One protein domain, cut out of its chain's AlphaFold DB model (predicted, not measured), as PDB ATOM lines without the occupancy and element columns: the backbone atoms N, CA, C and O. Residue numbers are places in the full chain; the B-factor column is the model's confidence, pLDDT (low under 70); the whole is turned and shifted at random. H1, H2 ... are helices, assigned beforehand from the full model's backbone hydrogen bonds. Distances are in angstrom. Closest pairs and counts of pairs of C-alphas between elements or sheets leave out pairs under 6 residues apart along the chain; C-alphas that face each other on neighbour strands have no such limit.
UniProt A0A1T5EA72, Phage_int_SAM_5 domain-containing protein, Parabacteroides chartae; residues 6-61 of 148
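Overview. This is residues 6 to 61 of the 148 residues of the protein "Phage_int_SAM_5 domain-containing protein" of Parabacteroides chartae (UniProt A0A1T5EA72). One long, straight helix, H1, makes the length of this rod, and after its last residue, Asp 47, a tight link folds back so that the short helix H2 packs at a steep tilt on residues 35 to 43 of H1. At the other end of H1, residues 6 to 19 form a loop with no named element, in which residues 8 to 9 pair with residues 14 to 15, antiparallel. The printed part has 56 residues with two named helices, H1 then H2 along the chain, and no named strand; the class is all helix. The whole is loose, with a radius of gyration of the C-alphas of 14.5 A, and spans 42 by 19 by 16 A.

Arrangement. Begin with H1, residues 20 to 47, and go on along the backbone to H2, residues 52 to 60. They touch, H1 with its residues 35 to 43 alone, and their closest C-alphas are those of Tyr 40 and Leu 55, 6.1 A apart. Their lines stand at a steep tilt of 62 degrees, and they run opposite ways. In H1 and H2 every backbone O i to N i+4 pair is within hydrogen-bond range.

Along the chain. Find C-alpha 20 at (-21.641, -30.520, -1.937); from there H1 runs 40.5 A to C-alpha 47 at (16.083, -15.898, -1.608). H2, 12.1 A from first to last C-alpha, ends at C-alpha 60, at (-1.250, -13.321, 3.555).

Size, cuts and confidence. The two C-alphas farthest apart are those of Ser 19 and Gly 48, at 42.1 A. The printed part has no cut, and the link from H1 to H2, four residues, is tight. In the B-factor column of this predicted model the mean pLDDT of the printed part is 84.0, and no printed residue is under 70.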
ATOM      1  N   HIS A   6     -18.267 -32.962  13.284       76.56
ATOM      2  CA  HIS A   6     -18.584 -34.348  12.920       76.56
ATOM      3  C   HIS A   6     -18.291 -34.688  11.447       76.56
ATOM      4  O   HIS A   6     -18.224 -35.861  11.094       76.56
ATOM      5  N   LEU A   7     -18.116 -33.681  10.585       73.44
ATOM      6  CA  LEU A   7     -17.750 -33.845   9.176       73.44
ATOM      7  C   LEU A   7     -16.262 -33.593   8.940       73.44
ATOM      8  O   LEU A   7     -15.854 -33.532   7.784       73.44
ATOM      9  N   TRP A   8     -15.447 -33.393   9.978       84.00
ATOM     10  CA  TRP A   8     -14.018 -33.130   9.834       84.00
ATOM     11  C   TRP A   8     -13.184 -34.370  10.158       84.00
ATOM     12  O   TRP A   8     -13.192 -34.882  11.273       84.00
ATOM     13  N   ASP A   9     -12.413 -34.831   9.177       82.81
ATOM     14  CA  ASP A   9     -11.410 -35.868   9.364       82.81
ATOM     15  C   ASP A   9     -10.090 -35.249   9.819       82.81
ATOM     16  O   ASP A   9      -9.349 -34.670   9.017       82.81
ATOM     17  N   VAL A  10      -9.767 -35.411  11.100       77.94
ATOM     18  CA  VAL A  10      -8.492 -34.946  11.661       77.94
ATOM     19  C   VAL A  10      -7.308 -35.720  11.073       77.94
ATOM     20  O   VAL A  10      -6.264 -35.122  10.819       77.94
ATOM     21  N   LYS A  11      -7.455 -37.023  10.793       80.25
ATOM     22  CA  LYS A  11      -6.358 -37.848  10.253       80.25
ATOM     23  C   LYS A  11      -5.991 -37.416   8.838       80.25
ATOM     24  O   LYS A  11      -4.816 -37.341   8.496       80.25
ATOM     25  N   ASN A  12      -6.999 -37.096   8.029       79.38
ATOM     26  CA  ASN A  12      -6.804 -36.725   6.627       79.38
ATOM     27  C   ASN A  12      -6.747 -35.204   6.384       79.38
ATOM     28  O   ASN A  12      -6.422 -34.780   5.270       79.38
ATOM     29  N   ASN A  13      -7.027 -34.375   7.398       79.50
ATOM     30  CA  ASN A  13      -7.175 -32.916   7.295       79.50
ATOM     31  C   ASN A  13      -8.153 -32.500   6.179       79.50
ATOM     32  O   ASN A  13      -7.831 -31.656   5.331       79.50
ATOM     33  N   ARG A  14      -9.313 -33.166   6.120       81.31
ATOM     34  CA  ARG A  14     -10.330 -33.020   5.064       81.31
ATOM     35  C   ARG A  14     -11.728 -33.152   5.641       81.31
ATOM     36  O   ARG A  14     -11.919 -33.815   6.649       81.31
ATOM     37  N   SER A  15     -12.721 -32.592   4.959       81.50
ATOM     38  CA  SER A  15     -14.116 -32.855   5.310       81.50
ATOM     39  C   SER A  15     -14.561 -34.222   4.767       81.50
ATOM     40  O   SER A  15     -14.324 -34.522   3.592       81.50
ATOM     41  N   GLN A  16     -15.162 -35.053   5.623       76.88
ATOM     42  CA  GLN A  16     -15.732 -36.358   5.298       76.88
ATOM     43  C   GLN A  16     -17.088 -36.220   4.603       76.88
ATOM     44  O   GLN A  16     -17.856 -35.295   4.855       76.88
ATOM     45  N   GLY A  17     -17.393 -37.192   3.748       73.94
ATOM     46  CA  GLY A  17     -18.650 -37.259   3.012       73.94
ATOM     47  C   GLY A  17     -18.555 -36.736   1.577       73.94
ATOM     48  O   GLY A  17     -17.590 -36.097   1.162       73.94
ATOM     49  N   LYS A  18     -19.585 -37.062   0.790       75.44
ATOM     50  CA  LYS A  18     -19.729 -36.654  -0.618       75.44
ATOM     51  C   LYS A  18     -20.682 -35.464  -0.792       75.44
ATOM     52  O   LYS A  18     -21.054 -35.164  -1.924       75.44
ATOM     53  N   SER A  19     -21.086 -34.807   0.301       82.56
ATOM     54  CA  SER A  19     -21.969 -33.640   0.242       82.56
ATOM     55  C   SER A  19     -21.318 -32.504  -0.546       82.56
ATOM     56  O   SER A  19     -20.088 -32.395  -0.634       82.56
ATOM     57  N   THR A  20     -22.145 -31.645  -1.140       81.38
ATOM     58  CA  THR A  20     -21.641 -30.520  -1.937       81.38
ATOM     59  C   THR A  20     -20.819 -29.552  -1.083       81.38
ATOM     60  O   THR A  20     -19.828 -28.987  -1.546       81.38
ATOM     61  N   GLU A  21     -21.167 -29.436   0.195       82.12
ATOM     62  CA  GLU A  21     -20.498 -28.666   1.236       82.12
ATOM     63  C   GLU A  21     -19.109 -29.239   1.531       82.12
ATOM     64  O   GLU A  21     -18.114 -28.516   1.434       82.12
ATOM     65  N   ALA A  22     -19.009 -30.549   1.794       81.38
ATOM     66  CA  ALA A  22     -17.732 -31.222   2.046       81.38
ATOM     67  C   ALA A  22     -16.792 -31.108   0.837       81.38
ATOM     68  O   ALA A  22     -15.593 -30.848   0.981       81.38
ATOM     69  N   GLN A  23     -17.331 -31.228  -0.381       85.56
ATOM     70  CA  GLN A  23     -16.561 -31.025  -1.606       85.56
ATOM     71  C   GLN A  23     -16.076 -29.577  -1.760       85.56
ATOM     72  O   GLN A  23     -14.913 -29.372  -2.111       85.56
ATOM     73  N   LYS A  24     -16.919 -28.573  -1.483       85.81
ATOM     74  CA  LYS A  24     -16.526 -27.152  -1.511       85.81
ATOM     75  C   LYS A  24     -15.399 -26.861  -0.517       85.81
ATOM     76  O   LYS A  24     -14.404 -26.247  -0.901       85.81
ATOM     77  N   ILE A  25     -15.510 -27.358   0.717       85.75
ATOM     78  CA  ILE A  25     -14.480 -27.216   1.759       85.75
ATOM     79  C   ILE A  25     -13.165 -27.856   1.303       85.75
ATOM     80  O   ILE A  25     -12.112 -27.218   1.309       85.75
ATOM     81  N   ASN A  26     -13.224 -29.097   0.822       88.00
ATOM     82  CA  ASN A  26     -12.050 -29.826   0.348       88.00
ATOM     83  C   ASN A  26     -11.373 -29.156  -0.858       88.00
ATOM     84  O   ASN A  26     -10.143 -29.160  -0.957       88.00
ATOM     85  N   ARG A  27     -12.148 -28.554  -1.769       88.25
ATOM     86  CA  ARG A  27     -11.615 -27.752  -2.883       88.25
ATOM     87  C   ARG A  27     -10.913 -26.494  -2.381       88.25
ATOM     88  O   ARG A  27      -9.825 -26.195  -2.862       88.25
ATOM     89  N   ALA A  28     -11.492 -25.793  -1.405       87.69
ATOM     90  CA  ALA A  28     -10.864 -24.622  -0.799       87.69
ATOM     91  C   ALA A  28      -9.525 -24.985  -0.135       87.69
ATOM     92  O   ALA A  28      -8.518 -24.338  -0.403       87.69
ATOM     93  N   ILE A  29      -9.476 -26.075   0.636       88.25
ATOM     94  CA  ILE A  29      -8.237 -26.570   1.262       88.25
ATOM     95  C   ILE A  29      -7.184 -26.918   0.206       88.25
ATOM     96  O   ILE A  29      -6.025 -26.527   0.336       88.25
ATOM     97  N   ASN A  30      -7.578 -27.628  -0.855       90.69
ATOM     98  CA  ASN A  30      -6.667 -27.966  -1.948       90.69
ATOM     99  C   ASN A  30      -6.109 -26.708  -2.624       90.69
ATOM    100  O   ASN A  30      -4.910 -26.642  -2.878       90.69
ATOM    101  N   ARG A  31      -6.953 -25.699  -2.863       90.62
ATOM    102  CA  ARG A  31      -6.529 -24.417  -3.433       90.62
ATOM    103  C   ARG A  31      -5.497 -23.724  -2.546       90.62
ATOM    104  O   ARG A  31      -4.442 -23.351  -3.041       90.62
ATOM    105  N   ILE A  32      -5.755 -23.647  -1.238       90.44
ATOM    106  CA  ILE A  32      -4.818 -23.065  -0.266       90.44
ATOM    107  C   ILE A  32      -3.475 -23.804  -0.298       90.44
ATOM    108  O   ILE A  32      -2.430 -23.166  -0.347       90.44
ATOM    109  N   ARG A  33      -3.480 -25.145  -0.322       90.88
ATOM    110  CA  ARG A  33      -2.243 -25.944  -0.402       90.88
ATOM    111  C   ARG A  33      -1.440 -25.644  -1.667       90.88
ATOM    112  O   ARG A  33      -0.225 -25.483  -1.585       90.88
ATOM    113  N   VAL A  34      -2.109 -25.556  -2.819       93.00
ATOM    114  CA  VAL A  34      -1.466 -25.208  -4.095       93.00
ATOM    115  C   VAL A  34      -0.866 -23.805  -4.032       93.00
ATOM    116  O   VAL A  34       0.294 -23.623  -4.399       93.00
ATOM    117  N   ASP A  35      -1.612 -22.828  -3.515       89.38
ATOM    118  CA  ASP A  35      -1.145 -21.445  -3.404       89.38
ATOM    119  C   ASP A  35       0.053 -21.309  -2.457       89.38
ATOM    120  O   ASP A  35       1.047 -20.676  -2.816       89.38
ATOM    121  N   VAL A  36       0.003 -21.939  -1.281       91.44
ATOM    122  CA  VAL A  36       1.116 -21.947  -0.319       91.44
ATOM    123  C   VAL A  36       2.360 -22.596  -0.929       91.44
ATOM    124  O   VAL A  36       3.445 -22.025  -0.838       91.44
ATOM    125  N   ASN A  37       2.215 -23.740  -1.602       92.38
ATOM    126  CA  ASN A  37       3.343 -24.408  -2.254       92.38
ATOM    127  C   ASN A  37       3.949 -23.555  -3.372       92.38
ATOM    128  O   ASN A  37       5.170 -23.465  -3.472       92.38
ATOM    129  N   ARG A  38       3.120 -22.882  -4.178       91.56
ATOM    130  CA  ARG A  38       3.602 -21.944  -5.198       91.56
ATOM    131  C   ARG A  38       4.430 -20.819  -4.570       91.56
ATOM    132  O   ARG A  38       5.552 -20.587  -5.007       91.56
ATOM    133  N   ARG A  39       3.923 -20.167  -3.514       88.06
ATOM    134  CA  ARG A  39       4.660 -19.099  -2.807       88.06
ATOM    135  C   ARG A  39       5.963 -19.594  -2.190       88.06
ATOM    136  O   ARG A  39       6.953 -18.874  -2.208       88.06
ATOM    137  N   TYR A  40       5.982 -20.816  -1.666       90.50
ATOM    138  CA  TYR A  40       7.206 -21.430  -1.156       90.50
ATOM    139  C   TYR A  40       8.267 -21.581  -2.251       90.50
ATOM    140  O   TYR A  40       9.413 -21.203  -2.029       90.50
ATOM    141  N   GLN A  41       7.885 -22.083  -3.429       91.38
ATOM    142  CA  GLN A  41       8.802 -22.240  -4.564       91.38
ATOM    143  C   GLN A  41       9.344 -20.886  -5.044       91.38
ATOM    144  O   GLN A  41      10.550 -20.749  -5.228       91.38
ATOM    145  N   GLU A  42       8.481 -19.873  -5.167       87.19
ATOM    146  CA  GLU A  42       8.883 -18.501  -5.520       87.19
ATOM    147  C   GLU A  42       9.903 -17.929  -4.518       87.19
ATOM    148  O   GLU A  42      10.932 -17.391  -4.919       87.19
ATOM    149  N   LEU A  43       9.650 -18.080  -3.212       85.88
ATOM    150  CA  LEU A  43      10.563 -17.612  -2.163       85.88
ATOM    151  C   LEU A  43      11.890 -18.381  -2.154       85.88
ATOM    152  O   LEU A  43      12.941 -17.782  -1.942       85.88
ATOM    153  N   MET A  44      11.854 -19.695  -2.385       87.00
ATOM    154  CA  MET A  44      13.062 -20.519  -2.443       87.00
ATOM    155  C   MET A  44      13.947 -20.132  -3.632       87.00
ATOM    156  O   MET A  44      15.160 -20.044  -3.482       87.00
ATOM    157  N   GLN A  45      13.346 -19.859  -4.794       82.94
ATOM    158  CA  GLN A  45      14.079 -19.411  -5.981       82.94
ATOM    159  C   GLN A  45      14.652 -17.999  -5.820       82.94
ATOM    160  O   GLN A  45      15.764 -17.749  -6.274       82.94
ATOM    161  N   ALA A  46      13.911 -17.086  -5.186       74.62
ATOM    162  CA  ALA A  46      14.342 -15.699  -5.022       74.62
ATOM    163  C   ALA A  46      15.433 -15.528  -3.954       74.62
ATOM    164  O   ALA A  46      16.395 -14.798  -4.173       74.62
ATOM    165  N   ASP A  47      15.279 -16.186  -2.801       76.31
ATOM    166  CA  ASP A  47      16.083 -15.898  -1.608       76.31
ATOM    167  C   ASP A  47      16.986 -17.062  -1.167       76.31
ATOM    168  O   ASP A  47      17.814 -16.889  -0.275       76.31
ATOM    169  N   GLY A  48      16.815 -18.265  -1.730       79.56
ATOM    170  CA  GLY A  48      17.599 -19.460  -1.385       79.56
ATOM    171  C   GLY A  48      17.275 -20.094  -0.024       79.56
ATOM    172  O   GLY A  48      17.805 -21.154   0.301       79.56
ATOM    173  N   TYR A  49      16.403 -19.480   0.785       79.56
ATOM    174  CA  TYR A  49      15.912 -20.036   2.047       79.56
ATOM    175  C   TYR A  49      14.502 -19.528   2.377       79.56
ATOM    176  O   TYR A  49      14.119 -18.401   2.051       79.56
ATOM    177  N   VAL A  50      13.717 -20.352   3.082       84.81
ATOM    178  CA  VAL A  50      12.328 -20.032   3.442       84.81
ATOM    179  C   VAL A  50      12.071 -20.323   4.917       84.81
ATOM    180  O   VAL A  50      12.309 -21.430   5.392       84.81
ATOM    181  N   THR A  51      11.536 -19.338   5.642       86.44
ATOM    182  CA  THR A  51      11.042 -19.510   7.017       86.44
ATOM    183  C   THR A  51       9.515 -19.554   7.036       86.44
ATOM    184  O   THR A  51       8.857 -18.954   6.182       86.44
ATOM    185  N   ALA A  52       8.925 -20.229   8.029       87.44
ATOM    186  CA  ALA A  52       7.467 -20.332   8.160       87.44
ATOM    187  C   ALA A  52       6.792 -18.950   8.246       87.44
ATOM    188  O   ALA A  52       5.765 -18.715   7.612       87.44
ATOM    189  N   THR A  53       7.412 -18.009   8.967       83.25
ATOM    190  CA  THR A  53       6.956 -16.616   9.051       83.25
ATOM    191  C   THR A  53       6.968 -15.942   7.684       83.25
ATOM    192  O   THR A  53       5.981 -15.316   7.319       83.25
ATOM    193  N   LYS A  54       8.039 -16.108   6.895       81.62
ATOM    194  CA  LYS A  54       8.173 -15.515   5.554       81.62
ATOM    195  C   LYS A  54       7.148 -16.083   4.573       81.62
ATOM    196  O   LYS A  54       6.526 -15.324   3.836       81.62
ATOM    197  N   LEU A  55       6.909 -17.392   4.622       87.94
ATOM    198  CA  LEU A  55       5.894 -18.050   3.802       87.94
ATOM    199  C   LEU A  55       4.473 -17.601   4.168       87.94
ATOM    200  O   LEU A  55       3.691 -17.258   3.284       87.94
ATOM    201  N   LYS A  56       4.150 -17.548   5.468       86.56
ATOM    202  CA  LYS A  56       2.866 -17.031   5.970       86.56
ATOM    203  C   LYS A  56       2.644 -15.588   5.518       86.56
ATOM    204  O   LYS A  56       1.568 -15.252   5.038       86.56
ATOM    205  N   ASN A  57       3.673 -14.764   5.649       83.75
ATOM    206  CA  ASN A  57       3.686 -13.368   5.236       83.75
ATOM    207  C   ASN A  57       3.443 -13.210   3.729       83.75
ATOM    208  O   ASN A  57       2.554 -12.467   3.323       83.75
ATOM    209  N   ALA A  58       4.143 -13.985   2.898       82.31
ATOM    210  CA  ALA A  58       3.937 -13.992   1.451       82.31
ATOM    211  C   ALA A  58       2.533 -14.473   1.047       82.31
ATOM    212  O   ALA A  58       1.932 -13.915   0.132       82.31
ATOM    213  N   TYR A  59       1.989 -15.481   1.737       84.19
ATOM    214  CA  TYR A  59       0.637 -15.983   1.489       84.19
ATOM    215  C   TYR A  59      -0.450 -14.974   1.895       84.19
ATOM    216  O   TYR A  59      -1.398 -14.761   1.145       84.19
ATOM    217  N   LEU A  60      -0.304 -14.327   3.056       81.94
ATOM    218  CA  LEU A  60      -1.250 -13.321   3.555       81.94
ATOM    219  C   LEU A  60      -1.053 -11.933   2.920       81.94
ATOM    220  O   LEU A  60      -1.813 -11.018   3.220       81.94
ATOM    221  N   GLY A  61      -0.017 -11.748   2.097       70.00
ATOM    222  CA  GLY A  61       0.392 -10.438   1.578       70.00
ATOM    223  C   GLY A  61       0.960  -9.490   2.645       70.00
ATOM    224  O   GLY A  61       1.244  -8.329   2.364       70.00
TER     225      GLY A  61